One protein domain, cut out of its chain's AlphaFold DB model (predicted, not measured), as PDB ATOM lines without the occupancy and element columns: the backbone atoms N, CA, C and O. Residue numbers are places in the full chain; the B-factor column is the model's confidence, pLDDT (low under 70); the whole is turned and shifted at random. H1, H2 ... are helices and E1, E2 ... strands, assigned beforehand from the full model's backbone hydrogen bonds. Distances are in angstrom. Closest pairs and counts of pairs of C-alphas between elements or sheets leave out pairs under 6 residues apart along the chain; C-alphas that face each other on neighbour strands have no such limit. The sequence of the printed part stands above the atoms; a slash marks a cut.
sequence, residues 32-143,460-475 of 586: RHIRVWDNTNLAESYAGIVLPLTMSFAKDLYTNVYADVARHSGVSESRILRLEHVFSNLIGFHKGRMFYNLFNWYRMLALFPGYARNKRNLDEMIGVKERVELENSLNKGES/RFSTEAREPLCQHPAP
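What this domain is: This is residues 32 to 143 and 460 to 475 of the 586 residues of the protein "PEP-utilizers domain-containing protein" of Candidatus Woesearchaeota archaeon (UniProt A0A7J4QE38). A five-stranded sheet, strongly twisted and curled like part of a barrel, makes one end of the domain, and helices reach from it toward the other. The long H1 packs on E2 and E3 with its residues 52 to 63 and has H2 near its far end; the hairpin of H4 and H5 begins straight after E3, with H4 near the middle of the whole and H3 between it and H1. The printed part has 128 residues, with five helices and five strands in the order E1 H1 H2 H3 E2 E3 H4 H5 E4 E5; the class is mixed, helices and strands. The sheet order is E2 E3 E1 E4 E5, antiparallel throughout. The whole is compact, with a radius of gyration of the C-alphas of 14.8 A and spans of 42 by 31 by 26 A.

How they stand to each other: In the sheet, E1, residues 34 to 38, is antiparallel to E4, residues 460 to 464, at 160 degrees, with N 35 and O 463 2.8 A apart. E3, residues 97 to 101, is staggered: its residues 100 to 101 pair with E1, N 100 and O 38 being 2.8 A apart, and its residues 97 to 100 pair with E2, residues 91 to 94, in a hairpin with N 92 and O 99 at 2.8 A. E5, residues 467 to 470, forms a hairpin with E4, with N 464 and O 467 at 2.8 A. H1, residues 52 to 72, is on the sheet, making two layers, a helix on one face of a sheet; its closest C-alphas to E2 are those of Lys 59 and Ile 91, 6.5 A. H1 touches H3, residues 84 to 87, with residues 62 to 67 alone, Thr 63 and Phe 87 having the closest C-alphas at 4.8 A. With residues 67 to 71 alone it touches H2, residues 77 to 82, at a steep tilt of 48 degrees, opposite ways; the C-alphas of Ala 67 and Ile 80 are closest at 6.7 A. H3 touches H4, residues 102 to 109, the C-alphas of Val 86 and Asn 104 being closest at 5.2 A. H4 and H5, residues 115 to 126, form a helical hairpin at a steep tilt of 44 degrees, with C-alphas 109 and 115 closest at 6.0 A. H1 and H5 are apart. In H1, H2, H4 and H5 every O i to N i+4 pair is within hydrogen-bond range; H3 is too short for one.

Where its parts are: E1 begins at C-alpha 34, (-29.257, -7.527, 16.085), and is 13.5 A long; E4 is 14.0 A and E3 12.8 A. H1 runs 30.2 A from C-alpha 52 at (-18.632, 2.181, 36.241), and H5 16.0 A. E5 ends at C-alpha 470, (-37.943, -9.797, 22.748).

The domain as a whole: The C-alphas of Ile 49 and Ser 143 are the two farthest apart, 42.9 A. Residues 144 to 459 are not printed, and C-alphas 143 and 460 are 34.0 A apart across the cut. The link from E1 to H1, 13 residues, is long. The mean pLDDT of the printed part is 81.1; residue 32, residues 124 to 141 and residues 469 to 475 are under 70.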
ATOM      1  N   ARG A  32     -31.577  -5.118  10.141       60.41
ATOM      2  CA  ARG A  32     -31.727  -5.116  11.595       60.41
ATOM      3  C   ARG A  32     -30.367  -5.426  12.212       60.41
ATOM      4  O   ARG A  32     -29.849  -6.528  12.050       60.41
ATOM      5  N   HIS A  33     -29.763  -4.461  12.900       70.00
ATOM      6  CA  HIS A  33     -28.523  -4.687  13.645       70.00
ATOM      7  C   HIS A  33     -28.849  -5.362  14.979       70.00
ATOM      8  O   HIS A  33     -28.975  -4.702  16.014       70.00
ATOM      9  N   ILE A  34     -29.012  -6.680  14.920       78.31
ATOM     10  CA  ILE A  34     -29.257  -7.527  16.085       78.31
ATOM     11  C   ILE A  34     -27.945  -7.703  16.857       78.31
ATOM     12  O   ILE A  34     -26.890  -7.944  16.268       78.31
ATOM     13  N   ARG A  35     -28.009  -7.592  18.184       84.62
ATOM     14  CA  ARG A  35     -26.944  -8.004  19.106       84.62
ATOM     15  C   ARG A  35     -27.463  -9.079  20.040       84.62
ATOM     16  O   ARG A  35     -28.619  -8.996  20.441       84.62
ATOM     17  N   VAL A  36     -26.610 -10.040  20.388       86.00
ATOM     18  CA  VAL A  36     -26.904 -11.061  21.401       86.00
ATOM     19  C   VAL A  36     -25.946 -10.877  22.566       86.00
ATOM     20  O   VAL A  36     -24.727 -10.842  22.373       86.00
ATOM     21  N   TRP A  37     -26.525 -10.753  23.753       88.62
ATOM     22  CA  TRP A  37     -25.842 -10.493  25.013       88.62
ATOM     23  C   TRP A  37     -25.891 -11.737  25.890       88.62
ATOM     24  O   TRP A  37     -26.960 -12.328  26.004       88.62
ATOM     25  N   ASP A  38     -24.770 -12.128  26.499       86.56
ATOM     26  CA  ASP A  38     -24.690 -13.313  27.370       86.56
ATOM     27  C   ASP A  38     -23.840 -13.081  28.632       86.56
ATOM     28  O   ASP A  38     -22.727 -12.570  28.539       86.56
ATOM     29  N   ASN A  39     -24.345 -13.480  29.802       85.12
ATOM     30  CA  ASN A  39     -23.660 -13.387  31.098       85.12
ATOM     31  C   ASN A  39     -23.523 -14.750  31.815       85.12
ATOM     32  O   ASN A  39     -23.334 -14.819  33.027       85.12
ATOM     33  N   THR A  40     -23.625 -15.872  31.103       71.56
ATOM     34  CA  THR A  40     -23.629 -17.202  31.743       71.56
ATOM     35  C   THR A  40     -22.273 -17.520  32.382       71.56
ATOM     36  O   THR A  40     -22.213 -17.957  33.527       71.56
ATOM     37  N   ASN A  41     -21.185 -17.262  31.650       75.12
ATOM     38  CA  ASN A  41     -19.809 -17.503  32.100       75.12
ATOM     39  C   ASN A  41     -19.161 -16.230  32.678       75.12
ATOM     40  O   ASN A  41     -18.430 -16.289  33.663       75.12
ATOM     41  N   LEU A  42     -19.484 -15.054  32.122       81.38
ATOM     42  CA  LEU A  42     -18.912 -13.780  32.573       81.38
ATOM     43  C   LEU A  42     -19.245 -13.474  34.044       81.38
ATOM     44  O   LEU A  42     -18.413 -12.890  34.739       81.38
ATOM     45  N   ALA A  43     -20.391 -13.951  34.540       74.25
ATOM     46  CA  ALA A  43     -20.795 -13.847  35.939       74.25
ATOM     47  C   ALA A  43     -19.856 -14.582  36.915       74.25
ATOM     48  O   ALA A  43     -19.795 -14.188  38.074       74.25
ATOM     49  N   GLU A  44     -19.083 -15.589  36.473       78.19
ATOM     50  CA  GLU A  44     -18.031 -16.204  37.311       78.19
ATOM     51  C   GLU A  44     -16.914 -15.204  37.651       78.19
ATOM     52  O   GLU A  44     -16.211 -15.368  38.641       78.19
ATOM     53  N   SER A  45     -16.715 -14.190  36.804       84.94
ATOM     54  CA  SER A  45     -15.677 -13.161  36.956       84.94
ATOM     55  C   SER A  45     -16.235 -11.836  37.474       84.94
ATOM     56  O   SER A  45     -15.586 -11.146  38.254       84.94
ATOM     57  N   TYR A  46     -17.439 -11.473  37.033       89.56
ATOM     58  CA  TYR A  46     -18.084 -10.195  37.313       89.56
ATOM     59  C   TYR A  46     -19.516 -10.423  37.795       89.56
ATOM     60  O   TYR A  46     -20.500 -10.196  37.090       89.56
ATOM     61  N   ALA A  47     -19.600 -10.909  39.026       84.38
ATOM     62  CA  ALA A  47     -20.827 -11.223  39.728       84.38
ATOM     63  C   ALA A  47     -21.713  -9.995  39.992       84.38
ATOM     64  O   ALA A  47     -21.254  -8.963  40.502       84.38
ATOM     65  N   GLY A  48     -23.016 -10.154  39.744       87.31
ATOM     66  CA  GLY A  48     -24.043  -9.200  40.163       87.31
ATOM     67  C   GLY A  48     -23.860  -7.799  39.577       87.31
ATOM     68  O   GLY A  48     -23.616  -7.638  38.383       87.31
ATOM     69  N   ILE A  49     -24.041  -6.779  40.420       91.94
ATOM     70  CA  ILE A  49     -23.881  -5.374  40.032       91.94
ATOM     71  C   ILE A  49     -22.399  -5.025  39.905       91.94
ATOM     72  O   ILE A  49     -21.641  -5.259  40.840       91.94
ATOM     73  N   VAL A  50     -22.023  -4.425  38.780       95.00
ATOM     74  CA  VAL A  50     -20.678  -3.957  38.443       95.00
ATOM     75  C   VAL A  50     -20.682  -2.446  38.258       95.00
ATOM     76  O   VAL A  50     -21.425  -1.917  37.421       95.00
ATOM     77  N   LEU A  51     -19.850  -1.756  39.033       97.25
ATOM     78  CA  LEU A  51     -19.763  -0.299  39.029       97.25
ATOM     79  C   LEU A  51     -18.984   0.257  37.806       97.25
ATOM     80  O   LEU A  51     -18.205  -0.472  37.183       97.25
ATOM     81  N   PRO A  52     -19.220   1.530  37.422       98.00
ATOM     82  CA  PRO A  52     -18.632   2.181  36.241       98.00
ATOM     83  C   PRO A  52     -17.105   2.071  36.109       98.00
ATOM     84  O   PRO A  52     -16.594   1.871  34.999       98.00
ATOM     85  N   LEU A  53     -16.370   2.126  37.222       98.38
ATOM     86  CA  LEU A  53     -14.911   2.012  37.193       98.38
ATOM     87  C   LEU A  53     -14.473   0.630  36.703       98.38
ATOM     88  O   LEU A  53     -13.754   0.508  35.713       98.38
ATOM     89  N   THR A  54     -14.985  -0.430  37.328       97.56
ATOM     90  CA  THR A  54     -14.729  -1.816  36.909       97.56
ATOM     91  C   THR A  54     -15.194  -2.073  35.487       97.56
ATOM     92  O   THR A  54     -14.496  -2.737  34.723       97.56
ATOM     93  N   MET A  55     -16.354  -1.526  35.116       96.12
ATOM     94  CA  MET A  55     -16.885  -1.599  33.758       96.12
ATOM     95  C   MET A  55     -15.859  -1.107  32.734       96.12
ATOM     96  O   MET A  55     -15.469  -1.837  31.819       96.12
ATOM     97  N   SER A  56     -15.454   0.151  32.872       97.38
ATOM     98  CA  SER A  56     -14.601   0.830  31.900       97.38
ATOM     99  C   SER A  56     -13.184   0.252  31.901       97.38
ATOM    100  O   SER A  56     -12.625   0.015  30.830       97.38
ATOM    101  N   PHE A  57     -12.661  -0.103  33.077       96.62
ATOM    102  CA  PHE A  57     -11.386  -0.801  33.230       96.62
ATOM    103  C   PHE A  57     -11.385  -2.179  32.552       96.62
ATOM    104  O   PHE A  57     -10.481  -2.497  31.779       96.62
ATOM    105  N   ALA A  58     -12.415  -3.004  32.780       95.31
ATOM    106  CA  ALA A  58     -12.517  -4.316  32.145       95.31
ATOM    107  C   ALA A  58     -12.660  -4.187  30.623       95.31
ATOM    108  O   ALA A  58     -12.055  -4.957  29.879       95.31
ATOM    109  N   LYS A  59     -13.422  -3.198  30.140       95.31
ATOM    110  CA  LYS A  59     -13.577  -2.934  28.705       95.31
ATOM    111  C   LYS A  59     -12.239  -2.591  28.050       95.31
ATOM    112  O   LYS A  59     -11.912  -3.165  27.010       95.31
ATOM    113  N   ASP A  60     -11.457  -1.710  28.669       94.69
ATOM    114  CA  ASP A  60     -10.111  -1.365  28.208       94.69
ATOM    115  C   ASP A  60      -9.185  -2.595  28.194       94.69
ATOM    116  O   ASP A  60      -8.553  -2.889  27.178       94.69
ATOM    117  N   LEU A  61      -9.187  -3.394  29.266       93.50
ATOM    118  CA  LEU A  61      -8.378  -4.611  29.347       93.50
ATOM    119  C   LEU A  61      -8.735  -5.627  28.250       93.50
ATOM    120  O   LEU A  61      -7.845  -6.138  27.573       93.50
ATOM    121  N   TYR A  62     -10.026  -5.908  28.043       93.81
ATOM    122  CA  TYR A  62     -10.485  -6.835  27.000       93.81
ATOM    123  C   TYR A  62     -10.091  -6.350  25.602       93.81
ATOM    124  O   TYR A  62      -9.641  -7.149  24.782       93.81
ATOM    125  N   THR A  63     -10.215  -5.049  25.339       94.25
ATOM    126  CA  THR A  63      -9.826  -4.455  24.053       94.25
ATOM    127  C   THR A  63      -8.364  -4.764  23.738       94.25
ATOM    128  O   THR A  63      -8.062  -5.329  22.686       94.25
ATOM    129  N   ASN A  64      -7.471  -4.465  24.682       92.62
ATOM    130  CA  ASN A  64      -6.030  -4.605  24.492       92.62
ATOM    131  C   ASN A  64      -5.592  -6.077  24.448       92.62
ATOM    132  O   ASN A  64      -4.914  -6.496  23.511       92.62
ATOM    133  N   VAL A  65      -6.052  -6.896  25.401       93.81
ATOM    134  CA  VAL A  65      -5.658  -8.310  25.505       93.81
ATOM    135  C   VAL A  65      -6.051  -9.099  24.258       93.81
ATOM    136  O   VAL A  65      -5.247  -9.880  23.746       93.81
ATOM    137  N   TYR A  66      -7.269  -8.916  23.740       93.50
ATOM    138  CA  TYR A  66      -7.722  -9.675  22.573       93.50
ATOM    139  C   TYR A  66      -7.171  -9.125  21.251       93.50
ATOM    140  O   TYR A  66      -6.930  -9.914  20.332       93.50
ATOM    141  N   ALA A  67      -6.892  -7.819  21.162       93.94
ATOM    142  CA  ALA A  67      -6.126  -7.266  20.046       93.94
ATOM    143  C   ALA A  67      -4.701  -7.850  20.009       93.94
ATOM    144  O   ALA A  67      -4.237  -8.266  18.947       93.94
ATOM    145  N   ASP A  68      -4.045  -7.994  21.165       92.62
ATOM    146  CA  ASP A  68      -2.735  -8.645  21.271       92.62
ATOM    147  C   ASP A  68      -2.783 -10.125  20.890       92.62
ATOM    148  O   ASP A  68      -1.887 -10.618  20.208       92.62
ATOM    149  N   VAL A  69      -3.834 -10.855  21.272       91.31
ATOM    150  CA  VAL A  69      -4.019 -12.247  20.822       91.31
ATOM    151  C   VAL A  69      -4.100 -12.320  19.293       91.31
ATOM    152  O   VAL A  69      -3.478 -13.200  18.693       91.31
ATOM    153  N   ALA A  70      -4.814 -11.393  18.646       92.00
ATOM    154  CA  ALA A  70      -4.876 -11.315  17.187       92.00
ATOM    155  C   ALA A  70      -3.498 -11.008  16.572       92.00
ATOM    156  O   ALA A  70      -3.044 -11.738  15.684       92.00
ATOM    157  N   ARG A  71      -2.801  -9.999  17.102       92.62
ATOM    158  CA  ARG A  71      -1.453  -9.582  16.686       92.62
ATOM    159  C   ARG A  71      -0.440 -10.723  16.783       92.62
ATOM    160  O   ARG A  71       0.201 -11.074  15.797       92.62
ATOM    161  N   HIS A  72      -0.361 -11.389  17.934       89.69
ATOM    162  CA  HIS A  72       0.539 -12.530  18.150       89.69
ATOM    163  C   HIS A  72       0.175 -13.765  17.315       89.69
ATOM    164  O   HIS A  72       0.971 -14.698  17.195       89.69
ATOM    165  N   SER A  73      -1.028 -13.803  16.749       89.44
ATOM    166  CA  SER A  73      -1.465 -14.851  15.824       89.44
ATOM    167  C   SER A  73      -1.200 -14.499  14.355       89.44
ATOM    168  O   SER A  73      -1.624 -15.234  13.467       89.44
ATOM    169  N   GLY A  74      -0.501 -13.392  14.084       90.88
ATOM    170  CA  GLY A  74      -0.101 -12.977  12.741       90.88
ATOM    171  C   GLY A  74      -1.126 -12.119  12.000       90.88
ATOM    172  O   GLY A  74      -0.929 -11.838  10.820       90.88
ATOM    173  N   VAL A  75      -2.220 -11.703  12.650       91.50
ATOM    174  CA  VAL A  75      -3.184 -10.767  12.052       91.50
ATOM    175  C   VAL A  75      -2.509  -9.401  11.890       91.50
ATOM    176  O   VAL A  75      -1.936  -8.881  12.843       91.50
ATOM    177  N   SER A  76      -2.572  -8.808  10.693       91.75
ATOM    178  CA  SER A  76      -1.912  -7.525  10.413       91.75
ATOM    179  C   SER A  76      -2.511  -6.363  11.213       91.75
ATOM    180  O   SER A  76      -3.732  -6.290  11.379       91.75
ATOM    181  N   GLU A  77      -1.682  -5.384  11.594       93.81
ATOM    182  CA  GLU A  77      -2.136  -4.162  12.286       93.81
ATOM    183  C   GLU A  77      -3.263  -3.450  11.540       93.81
ATOM    184  O   GLU A  77      -4.282  -3.098  12.122       93.81
ATOM    185  N   SER A  78      -3.148  -3.325  10.216       92.81
ATOM    186  CA  SER A  78      -4.190  -2.719   9.382       92.81
ATOM    187  C   SER A  78      -5.546  -3.423   9.502       92.81
ATOM    188  O   SER A  78      -6.594  -2.785   9.398       92.81
ATOM    189  N   ARG A  79      -5.561  -4.744   9.721       90.94
ATOM    190  CA  ARG A  79      -6.791  -5.517   9.904       90.94
ATOM    191  C   ARG A  79      -7.331  -5.383  11.324       90.94
ATOM    192  O   ARG A  79      -8.548  -5.308  11.471       90.94
ATOM    193  N   ILE A  80      -6.452  -5.319  12.323       92.56
ATOM    194  CA  ILE A  80      -6.820  -5.057  13.720       92.56
ATOM    195  C   ILE A  80      -7.462  -3.670  13.835       92.56
ATOM    196  O   ILE A  80      -8.580  -3.579  14.328       92.56
ATOM    197  N   LEU A  81      -6.837  -2.630  13.270       93.44
ATOM    198  CA  LEU A  81      -7.361  -1.257  13.256       93.44
ATOM    199  C   LEU A  81      -8.736  -1.164  12.571       93.44
ATOM    200  O   LEU A  81      -9.662  -0.568  13.108       93.44
ATOM    201  N   ARG A  82      -8.939  -1.837  11.426       92.62
ATOM    202  CA  ARG A  82     -10.268  -1.896  10.774       92.62
ATOM    203  C   ARG A  82     -11.357  -2.525  11.650       92.62
ATOM    204  O   ARG A  82     -12.541  -2.257  11.448       92.62
ATOM    205  N   LEU A  83     -10.973  -3.392  12.583       92.06
ATOM    206  CA  LEU A  83     -11.875  -4.101  13.486       92.06
ATOM    207  C   LEU A  83     -11.766  -3.602  14.928       92.06
ATOM    208  O   LEU A  83     -12.258  -4.276  15.826       92.06
ATOM    209  N   GLU A  84     -11.196  -2.420  15.164       93.44
ATOM    210  CA  GLU A  84     -11.060  -1.834  16.502       93.44
ATOM    211  C   GLU A  84     -12.403  -1.831  17.246       93.44
ATOM    212  O   GLU A  84     -12.516  -2.360  18.347       93.44
ATOM    213  N   HIS A  85     -13.476  -1.403  16.572       92.44
ATOM    214  CA  HIS A  85     -14.838  -1.423  17.110       92.44
ATOM    215  C   HIS A  85     -15.342  -2.819  17.534       92.44
ATOM    216  O   HIS A  85     -16.282  -2.905  18.326       92.44
ATOM    217  N   VAL A  86     -14.779  -3.913  17.009       92.69
ATOM    218  CA  VAL A  86     -15.084  -5.281  17.455       92.69
ATOM    219  C   VAL A  86     -14.413  -5.539  18.799       92.69
ATOM    220  O   VAL A  86     -15.104  -5.929  19.740       92.69
ATOM    221  N   PHE A  87     -13.108  -5.271  18.903       94.12
ATOM    222  CA  PHE A  87     -12.326  -5.460  20.130       94.12
ATOM    223  C   PHE A  87     -12.836  -4.569  21.267       94.12
ATOM    224  O   PHE A  87     -13.093  -5.062  22.364       94.12
ATOM    225  N   SER A  88     -13.117  -3.297  20.975       94.25
ATOM    226  CA  SER A  88     -13.643  -2.331  21.947       94.25
ATOM    227  C   SER A  88     -15.048  -2.653  22.448       94.25
ATOM    228  O   SER A  88     -15.523  -2.023  23.387       94.25
ATOM    229  N   ASN A  89     -15.751  -3.604  21.827       93.94
ATOM    230  CA  ASN A  89     -17.127  -3.951  22.170       93.94
ATOM    231  C   ASN A  89     -17.326  -5.474  22.283       93.94
ATOM    232  O   ASN A  89     -18.392  -5.980  21.921       93.94
ATOM    233  N   LEU A  90     -16.313  -6.213  22.758       94.00
ATOM    234  CA  LEU A  90     -16.430  -7.641  23.109       94.00
ATOM    235  C   LEU A  90     -17.335  -7.871  24.326       94.00
ATOM    236  O   LEU A  90     -17.976  -8.919  24.449       94.00
ATOM    237  N   ILE A  91     -17.400  -6.877  25.206       94.94
ATOM    238  CA  ILE A  91     -18.281  -6.830  26.368       94.94
ATOM    239  C   ILE A  91     -19.160  -5.581  26.302       94.94
ATOM    240  O   ILE A  91     -18.780  -4.565  25.715       94.94
ATOM    241  N   GLY A  92     -20.342  -5.662  26.899       92.12
ATOM    242  CA  GLY A  92     -21.271  -4.554  27.067       92.12
ATOM    243  C   GLY A  92     -21.936  -4.588  28.433       92.12
ATOM    244  O   GLY A  92     -21.787  -5.543  29.197       92.12
ATOM    245  N   PHE A  93     -22.657  -3.513  28.736       91.19
ATOM    246  CA  PHE A  93     -23.174  -3.252  30.071       91.19
ATOM    247  C   PHE A  93     -24.645  -2.899  29.996       91.19
ATOM    248  O   PHE A  93     -25.043  -1.976  29.285       91.19
ATOM    249  N   HIS A  94     -25.453  -3.630  30.750       91.19
ATOM    250  CA  HIS A  94     -26.893  -3.438  30.787       91.19
ATOM    251  C   HIS A  94     -27.350  -3.437  32.235       91.19
ATOM    252  O   HIS A  94     -27.199  -4.434  32.938       91.19
ATOM    253  N   LYS A  95     -27.900  -2.299  32.683       91.56
ATOM    254  CA  LYS A  95     -28.466  -2.128  34.033       91.56
ATOM    255  C   LYS A  95     -27.501  -2.605  35.130       91.56
ATOM    256  O   LYS A  95     -27.835  -3.461  35.951       91.56
ATOM    257  N   GLY A  96     -26.267  -2.100  35.072       92.50
ATOM    258  CA  GLY A  96     -25.208  -2.406  36.033       92.50
ATOM    259  C   GLY A  96     -24.661  -3.833  35.972       92.50
ATOM    260  O   GLY A  96     -24.034  -4.247  36.929       92.50
ATOM    261  N   ARG A  97     -24.899  -4.611  34.908       92.50
ATOM    262  CA  ARG A  97     -24.381  -5.985  34.746       92.50
ATOM    263  C   ARG A  97     -23.599  -6.122  33.445       92.50
ATOM    264  O   ARG A  97     -23.904  -5.427  32.474       92.50
ATOM    265  N   MET A  98     -22.612  -7.014  33.427       93.25
ATOM    266  CA  MET A  98     -21.746  -7.249  32.268       93.25
ATOM    267  C   MET A  98     -22.264  -8.380  31.389       93.25
ATOM    268  O   MET A  98     -22.753  -9.383  31.893       93.25
ATOM    269  N   PHE A  99     -22.104  -8.233  30.076       92.25
ATOM    270  CA  PHE A  99     -22.483  -9.241  29.089       92.25
ATOM    271  C   PHE A  99     -21.427  -9.339  27.994       92.25
ATOM    272  O   PHE A  99     -20.909  -8.326  27.528       92.25
ATOM    273  N   TYR A 100     -21.155 -10.546  27.513       91.94
ATOM    274  CA  TYR A 100     -20.472 -10.748  26.243       91.94
ATOM    275  C   TYR A 100     -21.366 -10.325  25.084       91.94
ATOM    276  O   TYR A 100     -22.538 -10.686  25.033       91.94
ATOM    277  N   ASN A 101     -20.792  -9.618  24.111       91.69
ATOM    278  CA  ASN A 101     -21.417  -9.398  22.813       91.69
ATOM    279  C   ASN A 101     -21.026 -10.542  21.871       91.69
ATOM    280  O   ASN A 101     -19.962 -10.500  21.241       91.69
ATOM    281  N   LEU A 102     -21.874 -11.568  21.771       87.38
ATOM    282  CA  LEU A 102     -21.521 -12.812  21.077       87.38
ATOM    283  C   LEU A 102     -21.142 -12.591  19.607       87.38
ATOM    284  O   LEU A 102     -20.217 -13.227  19.109       87.38
ATOM    285  N   PHE A 103     -21.772 -11.641  18.910       86.06
ATOM    286  CA  PHE A 103     -21.410 -11.366  17.518       86.06
ATOM    287  C   PHE A 103     -20.014 -10.775  17.369       86.06
ATOM    288  O   PHE A 103     -19.314 -11.123  16.420       86.06
ATOM    289  N   ASN A 104     -19.593  -9.899  18.280       90.62
ATOM    290  CA  ASN A 104     -18.238  -9.356  18.231       90.62
ATOM    291  C   ASN A 104     -17.200 -10.421  18.594       90.62
ATOM    292  O   ASN A 104     -16.167 -10.502  17.931       90.62
ATOM    293  N   TRP A 105     -17.517 -11.318  19.528       90.06
ATOM    294  CA  TRP A 105     -16.705 -12.515  19.759       90.06
ATOM    295  C   TRP A 105     -16.576 -13.380  18.510       90.06
ATOM    296  O   TRP A 105     -15.472 -13.772  18.138       90.06
ATOM    297  N   TYR A 106     -17.678 -13.645  17.810       87.44
ATOM    298  CA  TYR A 106     -17.639 -14.422  16.577       87.44
ATOM    299  C   TYR A 106     -16.869 -13.708  15.459       87.44
ATOM    300  O   TYR A 106     -16.125 -14.362  14.735       87.44
ATOM    301  N   ARG A 107     -17.001 -12.382  15.326       88.00
ATOM    302  CA  ARG A 107     -16.237 -11.575  14.356       88.00
ATOM    303  C   ARG A 107     -14.744 -11.623  14.637       88.00
ATOM    304  O   ARG A 107     -13.960 -11.762  13.705       88.00
ATOM    305  N   MET A 108     -14.361 -11.549  15.908       90.12
ATOM    306  CA  MET A 108     -12.976 -11.727  16.326       90.12
ATOM    307  C   MET A 108     -12.494 -13.147  16.005       90.12
ATOM    308  O   MET A 108     -11.428 -13.307  15.425       90.12
ATOM    309  N   LEU A 109     -13.280 -14.184  16.314       87.19
ATOM    310  CA  LEU A 109     -12.912 -15.569  16.000       87.19
ATOM    311  C   LEU A 109     -12.764 -15.830  14.496       87.19
ATOM    312  O   LEU A 109     -11.976 -16.692  14.110       87.19
ATOM    313  N   ALA A 110     -13.507 -15.103  13.660       86.56
ATOM    314  CA  ALA A 110     -13.409 -15.190  12.207       86.56
ATOM    315  C   ALA A 110     -12.068 -14.670  11.660       86.56
ATOM    316  O   ALA A 110     -11.765 -14.924  10.504       86.56
ATOM    317  N   LEU A 111     -11.247 -13.994  12.478       87.38
ATOM    318  CA  LEU A 111      -9.877 -13.606  12.116       87.38
ATOM    319  C   LEU A 111      -8.905 -14.788  12.050       87.38
ATOM    320  O   LEU A 111      -7.807 -14.636  11.517       87.38
ATOM    321  N   PHE A 112      -9.266 -15.934  12.630       87.00
ATOM    322  CA  PHE A 112      -8.375 -17.080  12.769       87.00
ATOM    323  C   PHE A 112      -8.829 -18.254  11.890       87.00
ATOM    324  O   PHE A 112     -10.033 -18.524  11.783       87.00
ATOM    325  N   PRO A 113      -7.891 -19.040  11.328       85.44
ATOM    326  CA  PRO A 113      -8.224 -20.289  10.656       85.44
ATOM    327  C   PRO A 113      -9.014 -21.250  11.559       85.44
ATOM    328  O   PRO A 113      -8.765 -21.379  12.763       85.44
ATOM    329  N   GLY A 114      -9.973 -21.969  10.968       80.56
ATOM    330  CA  GLY A 114     -10.804 -22.935  11.692       80.56
ATOM    331  C   GLY A 114     -11.972 -22.324  12.477       80.56
ATOM    332  O   GLY A 114     -12.396 -22.918  13.471       80.56
ATOM    333  N   TYR A 115     -12.515 -21.184  12.028       82.88
ATOM    334  CA  TYR A 115     -13.657 -20.484  12.640       82.88
ATOM    335  C   TYR A 115     -14.779 -21.418  13.119       82.88
ATOM    336  O   TYR A 115     -15.151 -21.359  14.284       82.88
ATOM    337  N   ALA A 116     -15.273 -22.337  12.280       78.62
ATOM    338  CA  ALA A 116     -16.382 -23.227  12.647       78.62
ATOM    339  C   ALA A 116     -16.090 -24.085  13.895       78.62
ATOM    340  O   ALA A 116     -16.968 -24.299  14.734       78.62
ATOM    341  N   ARG A 117     -14.845 -24.554  14.041       76.56
ATOM    342  CA  ARG A 117     -14.389 -25.292  15.226       76.56
ATOM    343  C   ARG A 117     -14.259 -24.357  16.425       76.56
ATOM    344  O   ARG A 117     -14.753 -24.678  17.499       76.56
ATOM    345  N   ASN A 118     -13.619 -23.203  16.240       77.69
ATOM    346  CA  ASN A 118     -13.371 -22.254  17.325       77.69
ATOM    347  C   ASN A 118     -14.686 -21.674  17.875       77.69
ATOM    348  O   ASN A 118     -14.844 -21.569  19.086       77.69
ATOM    349  N   LYS A 119     -15.659 -21.389  16.999       80.38
ATOM    350  CA  LYS A 119     -17.017 -20.979  17.368       80.38
ATOM    351  C   LYS A 119     -17.709 -22.051  18.201       80.38
ATOM    352  O   LYS A 119     -18.227 -21.737  19.261       80.38
ATOM    353  N   ARG A 120     -17.683 -23.314  17.756       76.25
ATOM    354  CA  ARG A 120     -18.279 -24.428  18.509       76.25
ATOM    355  C   ARG A 120     -17.675 -24.542  19.909       76.25
ATOM    356  O   ARG A 120     -18.415 -24.679  20.871       76.25
ATOM    357  N   ASN A 121     -16.352 -24.436  20.015       70.94
ATOM    358  CA  ASN A 121     -15.667 -24.472  21.306       70.94
ATOM    359  C   ASN A 121     -16.076 -23.292  22.205       70.94
ATOM    360  O   ASN A 121     -16.289 -23.489  23.396       70.94
ATOM    361  N   LEU A 122     -16.204 -22.082  21.644       75.81
ATOM    362  CA  LEU A 122     -16.671 -20.908  22.382       75.81
ATOM    363  C   LEU A 122     -18.123 -21.082  22.853       75.81
ATOM    364  O   LEU A 122     -18.416 -20.815  24.013       75.81
ATOM    365  N   ASP A 123     -19.009 -21.566  21.979       76.12
ATOM    366  CA  ASP A 123     -20.414 -21.835  22.297       76.12
ATOM    367  C   ASP A 123     -20.531 -22.860  23.436       76.12
ATOM    368  O   ASP A 123     -21.285 -22.645  24.383       76.12
ATOM    369  N   GLU A 124     -19.739 -23.937  23.398       69.94
ATOM    370  CA  GLU A 124     -19.670 -24.928  24.480       69.94
ATOM    371  C   GLU A 124     -19.122 -24.327  25.785       69.94
ATOM    372  O   GLU A 124     -19.652 -24.615  26.855       69.94
ATOM    373  N   MET A 125     -18.102 -23.466  25.714       65.75
ATOM    374  CA  MET A 125     -17.502 -22.822  26.890       65.75
ATOM    375  C   MET A 125     -18.438 -21.806  27.560       65.75
ATOM    376  O   MET A 125     -18.441 -21.677  28.784       65.75
ATOM    377  N   ILE A 126     -19.215 -21.066  26.767       66.00
ATOM    378  CA  ILE A 126     -20.180 -20.074  27.262       66.00
ATOM    379  C   ILE A 126     -21.500 -20.750  27.682       66.00
ATOM    380  O   ILE A 126     -22.235 -20.196  28.492       66.00
ATOM    381  N   GLY A 127     -21.801 -21.955  27.187       61.50
ATOM    382  CA  GLY A 127     -23.075 -22.640  27.446       61.50
ATOM    383  C   GLY A 127     -24.194 -22.186  26.502       61.50
ATOM    384  O   GLY A 127     -25.366 -22.088  26.875       61.50
ATOM    385  N   VAL A 128     -23.857 -21.863  25.255       60.44
ATOM    386  CA  VAL A 128     -24.805 -21.409  24.232       60.44
ATOM    387  C   VAL A 128     -25.645 -22.583  23.718       60.44
ATOM    388  O   VAL A 128     -25.215 -23.337  22.852       60.44
ATOM    389  N   LYS A 129     -26.869 -22.732  24.255       50.88
ATOM    390  CA  LYS A 129     -27.841 -23.757  23.814       50.88
ATOM    391  C   LYS A 129     -28.423 -23.494  22.412       50.88
ATOM    392  O   LYS A 129     -28.596 -24.435  21.644       50.88
ATOM    393  N   GLU A 130     -28.679 -22.233  22.057       55.78
ATOM    394  CA  GLU A 130     -29.214 -21.832  20.744       55.78
ATOM    395  C   GLU A 130     -28.122 -21.255  19.842       55.78
ATOM    396  O   GLU A 130     -27.444 -20.293  20.201       55.78
ATOM    397  N   ARG A 131     -27.946 -21.834  18.649       58.34
ATOM    398  CA  ARG A 131     -26.895 -21.417  17.715       58.34
ATOM    399  C   ARG A 131     -27.236 -20.071  17.088       58.34
ATOM    400  O   ARG A 131     -28.071 -19.986  16.196       58.34
ATOM    401  N   VAL A 132     -26.511 -19.042  17.504       61.84
ATOM    402  CA  VAL A 132     -26.490 -17.746  16.824       61.84
ATOM    403  C   VAL A 132     -25.467 -17.821  15.690       61.84
ATOM    404  O   VAL A 132     -24.296 -18.131  15.931       61.84
ATOM    405  N   GLU A 133     -25.893 -17.570  14.454       62.53
ATOM    406  CA  GLU A 133     -25.012 -17.539  13.282       62.53
ATOM    407  C   GLU A 133     -24.671 -16.099  12.887       62.53
ATOM    408  O   GLU A 133     -25.517 -15.206  12.929       62.53
ATOM    409  N   LEU A 134     -23.407 -15.862  12.523       62.97
ATOM    410  CA  LEU A 134     -23.004 -14.607  11.892       62.97
ATOM    411  C   LEU A 134     -23.611 -14.509  10.490       62.97
ATOM    412  O   LEU A 134     -23.796 -15.520   9.816       62.97
ATOM    413  N   GLU A 135     -23.827 -13.283  10.010       58.34
ATOM    414  CA  GLU A 135     -24.118 -13.055   8.594       58.34
ATOM    415  C   GLU A 135     -23.063 -13.740   7.707       58.34
ATOM    416  O   GLU A 135     -21.855 -13.577   7.905       58.34
ATOM    417  N   ASN A 136     -23.525 -14.463   6.680       52.84
ATOM    418  CA  ASN A 136     -22.689 -15.238   5.752       52.84
ATOM    419  C   ASN A 136     -21.551 -14.429   5.092       52.84
ATOM    420  O   ASN A 136     -20.562 -15.006   4.648       52.84
ATOM    421  N   SER A 137     -21.665 -13.099   5.038       47.91
ATOM    422  CA  SER A 137     -20.671 -12.181   4.467       47.91
ATOM    423  C   SER A 137     -19.329 -12.172   5.215       47.91
ATOM    424  O   SER A 137     -18.296 -11.920   4.596       47.91
ATOM    425  N   LEU A 138     -19.335 -12.484   6.516       54.19
ATOM    426  CA  LEU A 138     -18.145 -12.555   7.373       54.19
ATOM    427  C   LEU A 138     -17.524 -13.958   7.421       54.19
ATOM    428  O   LEU A 138     -16.457 -14.137   7.996       54.19
ATOM    429  N   ASN A 139     -18.176 -14.945   6.803       53.19
ATOM    430  CA  ASN A 139     -17.764 -16.348   6.802       53.19
ATOM    431  C   ASN A 139     -16.908 -16.710   5.571       53.19
ATOM    432  O   ASN A 139     -16.792 -17.880   5.202       53.19
ATOM    433  N   LYS A 140     -16.325 -15.709   4.894       56.84
ATOM    434  CA  LYS A 140     -15.332 -15.950   3.843       56.84
ATOM    435  C   LYS A 140     -14.076 -16.472   4.527       56.84
ATOM    436  O   LYS A 140     -13.408 -15.720   5.227       56.84
ATOM    437  N   GLY A 141     -13.813 -17.769   4.372       60.75
ATOM    438  CA  GLY A 141     -12.633 -18.416   4.931       60.75
ATOM    439  C   GLY A 141     -11.354 -17.640   4.610       60.75
ATOM    440  O   GLY A 141     -11.240 -17.004   3.561       60.75
ATOM    441  N   GLU A 142     -10.411 -17.687   5.543       70.56
ATOM    442  CA  GLU A 142      -9.118 -17.030   5.402       70.56
ATOM    443  C   GLU A 142      -8.352 -17.503   4.163       70.56
ATOM    444  O   GLU A 142      -8.506 -18.640   3.706       70.56
ATOM    445  N   SER A 143      -7.476 -16.641   3.637       77.56
ATOM    446  CA  SER A 143      -6.630 -17.018   2.508       77.56
ATOM    447  C   SER A 143      -5.727 -18.203   2.883       77.56
ATOM    448  O   SER A 143      -5.255 -18.324   4.020       77.56
ATOM    449  N   ARG A 460     -29.336 -14.033  29.150       83.00
ATOM    450  CA  ARG A 460     -29.237 -13.864  27.712       83.00
ATOM    451  C   ARG A 460     -30.438 -13.114  27.173       83.00
ATOM    452  O   ARG A 460     -31.577 -13.423  27.510       83.00
ATOM    453  N   PHE A 461     -30.177 -12.158  26.294       85.00
ATOM    454  CA  PHE A 461     -31.211 -11.443  25.555       85.00
ATOM    455  C   PHE A 461     -30.639 -10.865  24.259       85.00
ATOM    456  O   PHE A 461     -29.422 -10.766  24.081       85.00
ATOM    457  N   SER A 462     -31.532 -10.468  23.354       84.81
ATOM    458  CA  SER A 462     -31.161  -9.822  22.097       84.81
ATOM    459  C   SER A 462     -31.663  -8.388  22.042       84.81
ATOM    460  O   SER A 462     -32.739  -8.080  22.554       84.81
ATOM    461  N   THR A 463     -30.908  -7.510  21.386       84.94
ATOM    462  CA  THR A 463     -31.303  -6.113  21.148       84.94
ATOM    463  C   THR A 463     -31.252  -5.769  19.668       84.94
ATOM    464  O   THR A 463     -30.296  -6.152  18.995       84.94
ATOM    465  N   GLU A 464     -32.206  -4.983  19.179       81.12
ATOM    466  CA  GLU A 464     -32.137  -4.289  17.891       81.12
ATOM    467  C   GLU A 464     -31.748  -2.847  18.165       81.12
ATOM    468  O   GLU A 464     -32.461  -2.108  18.843       81.12
ATOM    469  N   ALA A 465     -30.573  -2.450  17.676       74.88
ATOM    470  CA  ALA A 465     -29.945  -1.203  18.095       74.88
ATOM    471  C   ALA A 465     -29.833  -1.108  19.635       74.88
ATOM    472  O   ALA A 465     -28.920  -1.711  20.203       74.88
ATOM    473  N   ARG A 466     -30.709  -0.341  20.296       70.88
ATOM    474  CA  ARG A 466     -30.743  -0.167  21.760       70.88
ATOM    475  C   ARG A 466     -31.936  -0.860  22.422       70.88
ATOM    476  O   ARG A 466     -31.910  -1.044  23.635       70.88
ATOM    477  N   GLU A 467     -32.935  -1.261  21.642       72.62
ATOM    478  CA  GLU A 467     -34.189  -1.798  22.163       72.62
ATOM    479  C   GLU A 467     -34.112  -3.323  22.308       72.62
ATOM    480  O   GLU A 467     -33.577  -3.992  21.419       72.62
ATOM    481  N   PRO A 468     -34.629  -3.911  23.398       73.06
ATOM    482  CA  PRO A 468     -34.744  -5.360  23.523       73.06
ATOM    483  C   PRO A 468     -35.683  -5.902  22.437       73.06
ATOM    484  O   PRO A 468     -36.828  -5.472  22.337       73.06
ATOM    485  N   LEU A 469     -35.212  -6.855  21.630       60.00
ATOM    486  CA  LEU A 469     -35.978  -7.406  20.501       60.00
ATOM    487  C   LEU A 469     -37.119  -8.321  20.928       60.00
ATOM    488  O   LEU A 469     -38.116  -8.420  20.227       60.00
ATOM    489  N   CYS A 470     -36.951  -8.990  22.061       49.97
ATOM    490  CA  CYS A 470     -37.943  -9.797  22.748       49.97
ATOM    491  C   CYS A 470     -37.446  -9.934  24.190       49.97
ATOM    492  O   CYS A 470     -36.295 -10.318  24.416       49.97
ATOM    493  N   GLN A 471     -38.311  -9.673  25.171       43.72
ATOM    494  CA  GLN A 471     -38.230 -10.432  26.412       43.72
ATOM    495  C   GLN A 471     -38.587 -11.856  25.994       43.72
ATOM    496  O   GLN A 471     -39.763 -12.192  25.913       43.72
ATOM    497  N   HIS A 472     -37.600 -12.694  25.660       40.03
ATOM    498  CA  HIS A 472     -37.845 -14.107  25.906       40.03
ATOM    499  C   HIS A 472     -38.248 -14.141  27.381       40.03
ATOM    500  O   HIS A 472     -37.474 -13.601  28.188       40.03
ATOM    501  N   PRO A 473     -39.448 -14.638  27.753       37.88
ATOM    502  CA  PRO A 473     -39.672 -14.957  29.150       37.88
ATOM    503  C   PRO A 473     -38.426 -15.730  29.549       37.88
ATOM    504  O   PRO A 473     -38.011 -16.614  28.787       37.88
ATOM    505  N   ALA A 474     -37.751 -15.281  30.624       41.09
ATOM    506  CA  ALA A 474     -36.645 -16.037  31.206       41.09
ATOM    507  C   ALA A 474     -37.088 -17.485  31.093       41.09
ATOM    508  O   ALA A 474     -38.235 -17.708  31.508       41.09
ATOM    509  N   PRO A 475     -36.334 -18.353  30.373       39.56
ATOM    510  CA  PRO A 475     -36.838 -19.668  30.010       39.56
ATOM    511  C   PRO A 475     -37.524 -20.168  31.257       39.56
ATOM    512  O   PRO A 475     -36.908 -20.067  32.322       39.56
TER     513      PRO A 475